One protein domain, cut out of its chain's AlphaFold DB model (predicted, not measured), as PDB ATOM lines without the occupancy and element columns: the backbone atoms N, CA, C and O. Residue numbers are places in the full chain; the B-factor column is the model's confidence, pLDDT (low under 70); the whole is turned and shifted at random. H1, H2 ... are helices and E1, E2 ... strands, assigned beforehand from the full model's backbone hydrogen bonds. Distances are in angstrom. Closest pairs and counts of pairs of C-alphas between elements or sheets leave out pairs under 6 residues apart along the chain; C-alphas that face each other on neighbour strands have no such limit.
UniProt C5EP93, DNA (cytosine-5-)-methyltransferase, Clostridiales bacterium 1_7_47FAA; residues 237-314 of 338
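This is residues 237 to 314 of the 338 residues of the protein "DNA (cytosine-5-)-methyltransferase" of Clostridiales bacterium 1_7_47FAA (UniProt C5EP93). A two-stranded hairpin, E1 and E2, with a long loop between its strands, makes a body with H2 packed beside it, while H1 sticks out as a free arm. The 78 printed residues run H1, E1, E2, H2, a mixed class with an antiparallel sheet. The whole is loose, radius of gyration of the C-alphas 14.8 A, spanning 46 by 30 by 24 A.

E1, residues 256 to 261, and E2, residues 291 to 296, form an antiparallel hairpin at 152 degrees, with N 258 and O 294 2.8 A apart. The closest C-alphas of E2 and H2, residues 302 to 312, are those of Leu 296 and Glu 302, 7.0 A apart. H1, residues 237 to 252, is apart from E2 and H2. In H1 and H2 every O i to N i+4 pair is within hydrogen-bond range.

E1 is 16.0 A long, E2 16.3 A, H2 15.0 A. H1 is 22.3 A long, from C-alpha 237 at (40.799, -10.544, -51.408). H2 ends at C-alpha 312, (40.128, 28.937, -47.707).

The printed part has no cut. E1 to E2 is a long link, residues 262 to 290. Mean pLDDT of the printed part is 71.2, with 35 residues under 70, among them 305 to 314.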
ATOM      1  N   ASP A 237      42.003 -10.904 -52.173       90.19
ATOM      2  CA  ASP A 237      40.799 -10.544 -51.408       90.19
ATOM      3  C   ASP A 237      41.093 -10.227 -49.938       90.19
ATOM      4  O   ASP A 237      40.605  -9.236 -49.406       90.19
ATOM      5  N   GLU A 238      41.961 -11.005 -49.291       92.00
ATOM      6  CA  GLU A 238      42.362 -10.788 -47.895       92.00
ATOM      7  C   GLU A 238      43.037  -9.417 -47.686       92.00
ATOM      8  O   GLU A 238      42.753  -8.694 -46.723       92.00
ATOM      9  N   LYS A 239      43.900  -9.002 -48.624       87.19
ATOM     10  CA  LYS A 239      44.520  -7.668 -48.590       87.19
ATOM     11  C   LYS A 239      43.495  -6.579 -48.876       87.19
ATOM     12  O   LYS A 239      43.540  -5.540 -48.220       87.19
ATOM     13  N   ALA A 240      42.588  -6.799 -49.826       87.88
ATOM     14  CA  ALA A 240      41.520  -5.851 -50.124       87.88
ATOM     15  C   ALA A 240      40.615  -5.643 -48.897       87.88
ATOM     16  O   ALA A 240      40.392  -4.503 -48.500       87.88
ATOM     17  N   GLN A 241      40.194  -6.723 -48.232       91.38
ATOM     18  CA  GLN A 241      39.422  -6.680 -46.987       91.38
ATOM     19  C   GLN A 241      40.169  -5.938 -45.877       91.38
ATOM     20  O   GLN A 241      39.575  -5.104 -45.200       91.38
ATOM     21  N   THR A 242      41.475  -6.170 -45.732       90.50
ATOM     22  CA  THR A 242      42.301  -5.446 -44.752       90.50
ATOM     23  C   THR A 242      42.341  -3.944 -45.047       90.50
ATOM     24  O   THR A 242      42.166  -3.133 -44.140       90.50
ATOM     25  N   ILE A 243      42.539  -3.553 -46.313       81.88
ATOM     26  CA  ILE A 243      42.536  -2.140 -46.729       81.88
ATOM     27  C   ILE A 243      41.161  -1.507 -46.479       81.88
ATOM     28  O   ILE A 243      41.094  -0.380 -45.990       81.88
ATOM     29  N   ILE A 244      40.076  -2.228 -46.780       86.94
ATOM     30  CA  ILE A 244      38.702  -1.772 -46.540       86.94
ATOM     31  C   ILE A 244      38.458  -1.587 -45.040       86.94
ATOM     32  O   ILE A 244      37.995  -0.526 -44.642       86.94
ATOM     33  N   ALA A 245      38.825  -2.557 -44.201       87.88
ATOM     34  CA  ALA A 245      38.669  -2.458 -42.751       87.88
ATOM     35  C   ALA A 245      39.447  -1.265 -42.170       87.88
ATOM     36  O   ALA A 245      38.897  -0.489 -41.398       87.88
ATOM     37  N   GLN A 246      40.692  -1.053 -42.610       84.31
ATOM     38  CA  GLN A 246      41.486   0.120 -42.218       84.31
ATOM     39  C   GLN A 246      40.871   1.440 -42.695       84.31
ATOM     40  O   GLN A 246      41.031   2.474 -42.044       84.31
ATOM     41  N   ALA A 247      40.219   1.444 -43.859       77.69
ATOM     42  CA  ALA A 247      39.497   2.613 -44.345       77.69
ATOM     43  C   ALA A 247      38.239   2.878 -43.505       77.69
ATOM     44  O   ALA A 247      37.986   4.033 -43.179       77.69
ATOM     45  N   LEU A 248      37.507   1.832 -43.111       81.94
ATOM     46  CA  LEU A 248      36.336   1.928 -42.235       81.94
ATOM     47  C   LEU A 248      36.708   2.425 -40.832       81.94
ATOM     48  O   LEU A 248      36.092   3.367 -40.357       81.94
ATOM     49  N   GLU A 249      37.773   1.908 -40.217       83.44
ATOM     50  CA  GLU A 249      38.272   2.407 -38.921       83.44
ATOM     51  C   GLU A 249      38.682   3.890 -39.004       83.44
ATOM     52  O   GLU A 249      38.429   4.685 -38.100       83.44
ATOM     53  N   LYS A 250      39.290   4.309 -40.123       75.50
ATOM     54  CA  LYS A 250      39.570   5.734 -40.359       75.50
ATOM     55  C   LYS A 250      38.302   6.558 -40.518       75.50
ATOM     56  O   LYS A 250      38.313   7.704 -40.092       75.50
ATOM     57  N   LEU A 251      37.264   6.010 -41.148       70.44
ATOM     58  CA  LEU A 251      35.962   6.664 -41.270       70.44
ATOM     59  C   LEU A 251      35.286   6.812 -39.905       70.44
ATOM     60  O   LEU A 251      34.732   7.868 -39.651       70.44
ATOM     61  N   GLU A 252      35.415   5.835 -39.006       73.12
ATOM     62  CA  GLU A 252      34.933   5.956 -37.618       73.12
ATOM     63  C   GLU A 252      35.646   7.075 -36.843       73.12
ATOM     64  O   GLU A 252      35.056   7.702 -35.968       73.12
ATOM     65  N   GLY A 253      36.919   7.331 -37.159       67.81
ATOM     66  CA  GLY A 253      37.686   8.447 -36.600       67.81
ATOM     67  C   GLY A 253      37.531   9.773 -37.351       67.81
ATOM     68  O   GLY A 253      38.098  10.777 -36.913       67.81
ATOM     69  N   LEU A 254      36.832   9.788 -38.488       64.19
ATOM     70  CA  LEU A 254      36.459  11.014 -39.184       64.19
ATOM     71  C   LEU A 254      35.165  11.533 -38.547       64.19
ATOM     72  O   LEU A 254      34.272  10.759 -38.219       64.19
ATOM     73  N   GLY A 255      35.072  12.850 -38.351       67.62
ATOM     74  CA  GLY A 255      33.829  13.479 -37.905       67.62
ATOM     75  C   GLY A 255      32.687  13.274 -38.911       67.62
ATOM     76  O   GLY A 255      32.859  12.623 -39.946       67.62
ATOM     77  N   LYS A 256      31.512  13.850 -38.650       71.06
ATOM     78  CA  LYS A 256      30.329  13.629 -39.502       71.06
ATOM     79  C   LYS A 256      30.607  14.046 -40.943       71.06
ATOM     80  O   LYS A 256      30.932  15.204 -41.218       71.06
ATOM     81  N   CYS A 257      30.494  13.094 -41.861       70.56
ATOM     82  CA  CYS A 257      30.833  13.296 -43.263       70.56
ATOM     83  C   CYS A 257      29.563  13.566 -44.072       70.56
ATOM     84  O   CYS A 257      28.683  12.716 -44.165       70.56
ATOM     85  N   HIS A 258      29.489  14.723 -44.726       71.38
ATOM     86  CA  HIS A 258      28.334  15.113 -45.527       71.38
ATOM     87  C   HIS A 258      28.720  15.365 -46.980       71.38
ATOM     88  O   HIS A 258      29.622  16.150 -47.277       71.38
ATOM     89  N   ALA A 259      27.999  14.750 -47.913       71.44
ATOM     90  CA  ALA A 259      28.089  15.141 -49.313       71.44
ATOM     91  C   ALA A 259      27.600  16.583 -49.474       71.44
ATOM     92  O   ALA A 259      26.518  16.908 -48.993       71.44
ATOM     93  N   CYS A 260      28.370  17.428 -50.160       73.69
ATOM     94  CA  CYS A 260      28.090  18.852 -50.316       73.69
ATOM     95  C   CYS A 260      28.074  19.270 -51.787       73.69
ATOM     96  O   CYS A 260      28.977  18.928 -52.558       73.69
ATOM     97  N   ILE A 261      27.072  20.065 -52.164       75.00
ATOM     98  CA  ILE A 261      27.023  20.732 -53.460       75.00
ATOM     99  C   ILE A 261      27.603  22.143 -53.370       75.00
ATOM    100  O   ILE A 261      27.242  22.951 -52.506       75.00
ATOM    101  N   THR A 262      28.455  22.480 -54.332       75.88
ATOM    102  CA  THR A 262      29.040  23.815 -54.526       75.88
ATOM    103  C   THR A 262      29.808  24.333 -53.302       75.88
ATOM    104  O   THR A 262      29.515  25.434 -52.820       75.88
ATOM    105  N   PRO A 263      30.758  23.542 -52.759       70.31
ATOM    106  CA  PRO A 263      31.522  23.925 -51.567       70.31
ATOM    107  C   PRO A 263      32.422  25.151 -51.804       70.31
ATOM    108  O   PRO A 263      32.889  25.770 -50.862       70.31
ATOM    109  N   ASP A 264      32.639  25.518 -53.063       67.31
ATOM    110  CA  ASP A 264      33.525  26.577 -53.538       67.31
ATOM    111  C   ASP A 264      32.924  27.994 -53.503       67.31
ATOM    112  O   ASP A 264      33.588  28.956 -53.886       67.31
ATOM    113  N   ARG A 265      31.656  28.158 -53.097       70.75
ATOM    114  CA  ARG A 265      30.972  29.465 -53.127       70.75
ATOM    115  C   ARG A 265      29.988  29.661 -51.982       70.75
ATOM    116  O   ARG A 265      29.099  28.835 -51.785       70.75
ATOM    117  N   ILE A 266      30.049  30.827 -51.329       71.38
ATOM    118  CA  ILE A 266      29.149  31.225 -50.224       71.38
ATOM    119  C   ILE A 266      27.693  31.367 -50.695       71.38
ATOM    120  O   ILE A 266      26.766  30.901 -50.035       71.38
ATOM    121  N   ASN A 267      27.475  31.925 -51.889       77.88
ATOM    122  CA  ASN A 267      26.145  32.071 -52.484       77.88
ATOM    123  C   ASN A 267      25.892  30.959 -53.509       77.88
ATOM    124  O   ASN A 267      26.619  30.842 -54.498       77.88
ATOM    125  N   LYS A 268      24.848  30.149 -53.303       72.94
ATOM    126  CA  LYS A 268      24.435  29.103 -54.252       72.94
ATOM    127  C   LYS A 268      23.244  29.542 -55.090       72.94
ATOM    128  O   LYS A 268      22.412  30.326 -54.656       72.94
ATOM    129  N   ARG A 269      23.156  28.975 -56.293       70.12
ATOM    130  CA  ARG A 269      22.034  29.180 -57.220       70.12
ATOM    131  C   ARG A 269      20.867  28.218 -56.978       70.12
ATOM    132  O   ARG A 269      19.750  28.515 -57.379       70.12
ATOM    133  N   GLN A 270      21.133  27.058 -56.377       67.12
ATOM    134  CA  GLN A 270      20.130  26.023 -56.138       67.12
ATOM    135  C   GLN A 270      19.385  26.254 -54.819       67.12
ATOM    136  O   GLN A 270      19.992  26.571 -53.795       67.12
ATOM    137  N   ASN A 271      18.073  26.024 -54.847       65.94
ATOM    138  CA  ASN A 271      17.220  26.023 -53.662       65.94
ATOM    139  C   ASN A 271      17.323  24.664 -52.942       65.94
ATOM    140  O   ASN A 271      17.308  23.627 -53.599       65.94
ATOM    141  N   GLY A 272      17.401  24.662 -51.608       72.94
ATOM    142  CA  GLY A 272      17.539  23.447 -50.779       72.94
ATOM    143  C   GLY A 272      18.711  23.541 -49.794       72.94
ATOM    144  O   GLY A 272      19.290  24.617 -49.701       72.94
ATOM    145  N   PRO A 273      19.075  22.485 -49.045       71.56
ATOM    146  CA  PRO A 273      20.301  22.421 -48.225       71.56
ATOM    147  C   PRO A 273      21.564  22.201 -49.087       71.56
ATOM    148  O   PRO A 273      21.439  21.828 -50.254       71.56
ATOM    149  N   ARG A 274      22.771  22.544 -48.595       75.12
ATOM    150  CA  ARG A 274      24.032  22.315 -49.349       75.12
ATOM    151  C   ARG A 274      24.562  20.918 -49.117       75.12
ATOM    152  O   ARG A 274      25.110  20.332 -50.046       75.12
ATOM    153  N   ALA A 275      24.378  20.414 -47.911       75.94
ATOM    154  CA  ALA A 275      24.764  19.088 -47.533       75.94
ATOM    155  C   ALA A 275      23.552  18.209 -47.240       75.94
ATOM    156  O   ALA A 275      22.420  18.667 -47.052       75.94
ATOM    157  N   LYS A 276      23.804  16.911 -47.308       71.81
ATOM    158  CA  LYS A 276      22.829  15.860 -47.042       71.81
ATOM    159  C   LYS A 276      23.132  15.211 -45.705       71.81
ATOM    160  O   LYS A 276      24.299  15.130 -45.323       71.81
ATOM    161  N   ALA A 277      22.098  14.752 -45.003       71.62
ATOM    162  CA  ALA A 277      22.306  13.889 -43.847       71.62
ATOM    163  C   ALA A 277      23.038  12.606 -44.273       71.62
ATOM    164  O   ALA A 277      23.034  12.241 -45.453       71.62
ATOM    165  N   GLU A 278      23.680  11.940 -43.314       69.75
ATOM    166  CA  GLU A 278      24.271  10.624 -43.556       69.75
ATOM    167  C   GLU A 278      23.209   9.670 -44.125       69.75
ATOM    168  O   GLU A 278      22.031   9.745 -43.771       69.75
ATOM    169  N   ASP A 279      23.634   8.831 -45.068       72.25
ATOM    170  CA  ASP A 279      22.805   7.857 -45.787       72.25
ATOM    171  C   ASP A 279      21.661   8.420 -46.655       72.25
ATOM    172  O   ASP A 279      20.917   7.650 -47.273       72.25
ATOM    173  N   GLU A 280      21.524   9.744 -46.796       75.38
ATOM    174  CA  GLU A 280      20.612  10.298 -47.794       75.38
ATOM    175  C   GLU A 280      21.147  10.102 -49.227       75.38
ATOM    176  O   GLU A 280      22.349  10.235 -49.481       75.38
ATOM    177  N   PRO A 281      20.260   9.857 -50.214       72.62
ATOM    178  CA  PRO A 281      20.656   9.789 -51.613       72.62
ATOM    179  C   PRO A 281      21.408  11.046 -52.061       72.62
ATOM    180  O   PRO A 281      20.979  12.177 -51.806       72.62
ATOM    181  N   MET A 282      22.507  10.829 -52.786       66.50
ATOM    182  CA  MET A 282      23.332  11.897 -53.347       66.50
ATOM    183  C   MET A 282      22.512  12.872 -54.198       66.50
ATOM    184  O   MET A 282      21.567  12.485 -54.893       66.50
ATOM    185  N   PHE A 283      22.931  14.141 -54.202       69.56
ATOM    186  CA  PHE A 283      22.408  15.130 -55.141       69.56
ATOM    187  C   PHE A 283      22.542  14.632 -56.583       69.56
ATOM    188  O   PHE A 283      23.516  13.967 -56.945       69.56
ATOM    189  N   THR A 284      21.586  15.004 -57.436       71.00
ATOM    190  CA  THR A 284      21.744  14.816 -58.878       71.00
ATOM    191  C   THR A 284      22.936  15.643 -59.344       71.00
ATOM    192  O   THR A 284      22.888  16.873 -59.362       71.00
ATOM    193  N   LEU A 285      24.021  14.955 -59.696       65.56
ATOM    194  CA  LEU A 285      25.255  15.595 -60.123       65.56
ATOM    195  C   LEU A 285      25.029  16.265 -61.481       65.56
ATOM    196  O   LEU A 285      24.695  15.608 -62.466       65.56
ATOM    197  N   THR A 286      25.215  17.581 -61.536       63.09
ATOM    198  CA  THR A 286      25.254  18.336 -62.790       63.09
ATOM    199  C   THR A 286      26.712  18.547 -63.192       63.09
ATOM    200  O   THR A 286      27.582  18.709 -62.337       63.09
ATOM    201  N   ALA A 287      26.993  18.584 -64.496       57.84
ATOM    202  CA  ALA A 287      28.335  18.880 -65.008       57.84
ATOM    203  C   ALA A 287      28.747  20.359 -64.837       57.84
ATOM    204  O   ALA A 287      29.858  20.731 -65.201       57.84
ATOM    205  N   GLN A 288      27.842  21.210 -64.345       65.38
ATOM    206  CA  GLN A 288      28.055  22.652 -64.201       65.38
ATOM    207  C   GLN A 288      28.560  23.045 -62.811       65.38
ATOM    208  O   GLN A 288      29.158  24.108 -62.666       65.38
ATOM    209  N   ASP A 289      28.308  22.213 -61.801       67.44
ATOM    210  CA  ASP A 289      28.584  22.523 -60.403       67.44
ATOM    211  C   ASP A 289      29.673  21.603 -59.841       67.44
ATOM    212  O   ASP A 289      29.733  20.417 -60.173       67.44
ATOM    213  N   LEU A 290      30.532  22.148 -58.975       65.31
ATOM    214  CA  LEU A 290      31.469  21.349 -58.190       65.31
ATOM    215  C   LEU A 290      30.728  20.648 -57.049       65.31
ATOM    216  O   LEU A 290      29.843  21.221 -56.413       65.31
ATOM    217  N   HIS A 291      31.129  19.411 -56.774       67.25
ATOM    218  CA  HIS A 291      30.594  18.581 -55.696       67.25
ATOM    219  C   HIS A 291      31.747  18.140 -54.800       67.25
ATOM    220  O   HIS A 291      32.871  17.959 -55.276       67.25
ATOM    221  N   GLY A 292      31.480  17.969 -53.513       71.31
ATOM    222  CA  GLY A 292      32.501  17.612 -52.536       71.31
ATOM    223  C   GLY A 292      31.948  16.849 -51.342       71.31
ATOM    224  O   GLY A 292      30.781  16.462 -51.306       71.31
ATOM    225  N   VAL A 293      32.822  16.644 -50.363       69.81
ATOM    226  CA  VAL A 293      32.505  16.049 -49.063       69.81
ATOM    227  C   VAL A 293      33.008  17.011 -47.994       69.81
ATOM    228  O   VAL A 293      34.155  17.453 -48.062       69.81
ATOM    229  N   ILE A 294      32.145  17.348 -47.042       71.44
ATOM    230  CA  ILE A 294      32.474  18.100 -45.832       71.44
ATOM    231  C   ILE A 294      32.669  17.096 -44.702       71.44
ATOM    232  O   ILE A 294      31.901  16.145 -44.596       71.44
ATOM    233  N   ILE A 295      33.672  17.322 -43.862       68.88
ATOM    234  CA  ILE A 295      33.879  16.582 -42.617       68.88
ATOM    235  C   ILE A 295      33.651  17.592 -41.492       68.88
ATOM    236  O   ILE A 295      34.369  18.588 -41.432       68.88
ATOM    237  N   LEU A 296      32.632  17.377 -40.661       67.00
ATOM    238  CA  LEU A 296      32.328  18.223 -39.508       67.00
ATOM    239  C   LEU A 296      33.003  17.656 -38.263       67.00
ATOM    240  O   LEU A 296      32.743  16.512 -37.890       67.00
ATOM    241  N   GLU A 297      33.831  18.462 -37.605       70.12
ATOM    242  CA  GLU A 297      34.283  18.171 -36.242       70.12
ATOM    243  C   GLU A 297      33.137  18.394 -35.232       70.12
ATOM    244  O   GLU A 297      32.166  19.085 -35.542       70.12
ATOM    245  N   ASP A 298      33.237  17.820 -34.026       62.56
ATOM    246  CA  ASP A 298      32.137  17.708 -33.042       62.56
ATOM    247  C   ASP A 298      31.493  19.045 -32.597       62.56
ATOM    248  O   ASP A 298      30.424  19.044 -31.987       62.56
ATOM    249  N   GLU A 299      32.097  20.186 -32.940       66.69
ATOM    250  CA  GLU A 299      31.612  21.539 -32.618       66.69
ATOM    251  C   GLU A 299      31.257  22.385 -33.856       66.69
ATOM    252  O   GLU A 299      30.771  23.512 -33.726       66.69
ATOM    253  N   GLN A 300      31.489  21.871 -35.065       68.00
ATOM    254  CA  GLN A 300      31.295  22.617 -36.303       68.00
ATOM    255  C   GLN A 300      29.899  22.409 -36.894       68.00
ATOM    256  O   GLN A 300      29.318  21.323 -36.845       68.00
ATOM    257  N   THR A 301      29.366  23.461 -37.517       69.50
ATOM    258  CA  THR A 301      28.131  23.374 -38.301       69.50
ATOM    259  C   THR A 301      28.457  23.312 -39.788       69.50
ATOM    260  O   THR A 301      29.504  23.780 -40.232       69.50
ATOM    261  N   GLU A 302      27.540  22.769 -40.588       66.94
ATOM    262  CA  GLU A 302      27.663  22.786 -42.050       66.94
ATOM    263  C   GLU A 302      27.931  24.201 -42.578       66.94
ATOM    264  O   GLU A 302      28.791  24.397 -43.430       66.94
ATOM    265  N   GLU A 303      27.234  25.200 -42.036       68.50
ATOM    266  CA  GLU A 303      27.355  26.588 -42.472       68.50
ATOM    267  C   GLU A 303      28.718  27.197 -42.119       68.50
ATOM    268  O   GLU A 303      29.299  27.891 -42.956       68.50
ATOM    269  N   SER A 304      29.277  26.884 -40.941       70.44
ATOM    270  CA  SER A 304      30.619  27.350 -40.574       70.44
ATOM    271  C   SER A 304      31.688  26.727 -41.472       70.44
ATOM    272  O   SER A 304      32.492  27.451 -42.044       70.44
ATOM    273  N   VAL A 305      31.635  25.410 -41.709       69.25
ATOM    274  CA  VAL A 305      32.649  24.726 -42.532       69.25
ATOM    275  C   VAL A 305      32.528  25.077 -44.012       69.25
ATOM    276  O   VAL A 305      33.539  25.197 -44.696       69.25
ATOM    277  N   VAL A 306      31.317  25.286 -44.538       65.19
ATOM    278  CA  VAL A 306      31.141  25.786 -45.914       65.19
ATOM    279  C   VAL A 306      31.727  27.184 -46.066       65.19
ATOM    280  O   VAL A 306      32.343  27.463 -47.093       65.19
ATOM    281  N   THR A 307      31.515  28.056 -45.081       65.69
ATOM    282  CA  THR A 307      32.066  29.414 -45.103       65.69
ATOM    283  C   THR A 307      33.588  29.351 -45.089       65.69
ATOM    284  O   THR A 307      34.215  29.893 -45.998       65.69
ATOM    285  N   ASP A 308      34.162  28.566 -44.177       64.38
ATOM    286  CA  ASP A 308      35.606  28.351 -44.084       64.38
ATOM    287  C   ASP A 308      36.180  27.757 -45.378       64.38
ATOM    288  O   ASP A 308      37.177  28.255 -45.883       64.38
ATOM    289  N   ILE A 309      35.547  26.741 -45.980       62.81
ATOM    290  CA  ILE A 309      36.002  26.153 -47.253       62.81
ATOM    291  C   ILE A 309      35.905  27.173 -48.390       62.81
ATOM    292  O   ILE A 309      36.824  27.266 -49.204       62.81
ATOM    293  N   ALA A 310      34.820  27.939 -48.486       60.22
ATOM    294  CA  ALA A 310      34.669  28.952 -49.528       60.22
ATOM    295  C   ALA A 310      35.703  30.087 -49.381       60.22
ATOM    296  O   ALA A 310      36.180  30.612 -50.388       60.22
ATOM    297  N   GLU A 311      36.082  30.430 -48.147       57.84
ATOM    298  CA  GLU A 311      37.121  31.417 -47.842       57.84
ATOM    299  C   GLU A 311      38.545  30.850 -48.037       57.84
ATOM    300  O   GLU A 311      39.372  31.488 -48.690       57.84
ATOM    301  N   GLU A 312      38.829  29.625 -47.574       52.59
ATOM    302  CA  GLU A 312      40.128  28.937 -47.707       52.59
ATOM    303  C   GLU A 312      40.445  28.504 -49.144       52.59
ATOM    304  O   GLU A 312      41.610  28.499 -49.554       52.59
ATOM    305  N   THR A 313      39.439  28.095 -49.925       47.22
ATOM    306  CA  THR A 313      39.654  27.672 -51.321       47.22
ATOM    307  C   THR A 313      39.982  28.841 -52.246       47.22
ATOM    308  O   THR A 313      40.443  28.599 -53.363       47.22
ATOM    309  N   GLY A 314      39.825  30.089 -51.782       41.66
ATOM    310  CA  GLY A 314      40.358  31.274 -52.450       41.66
ATOM    311  C   GLY A 314      39.764  31.552 -53.829       41.66
ATOM    312  O   GLY A 314      40.380  32.259 -54.615       41.66
TER     313      GLY A 314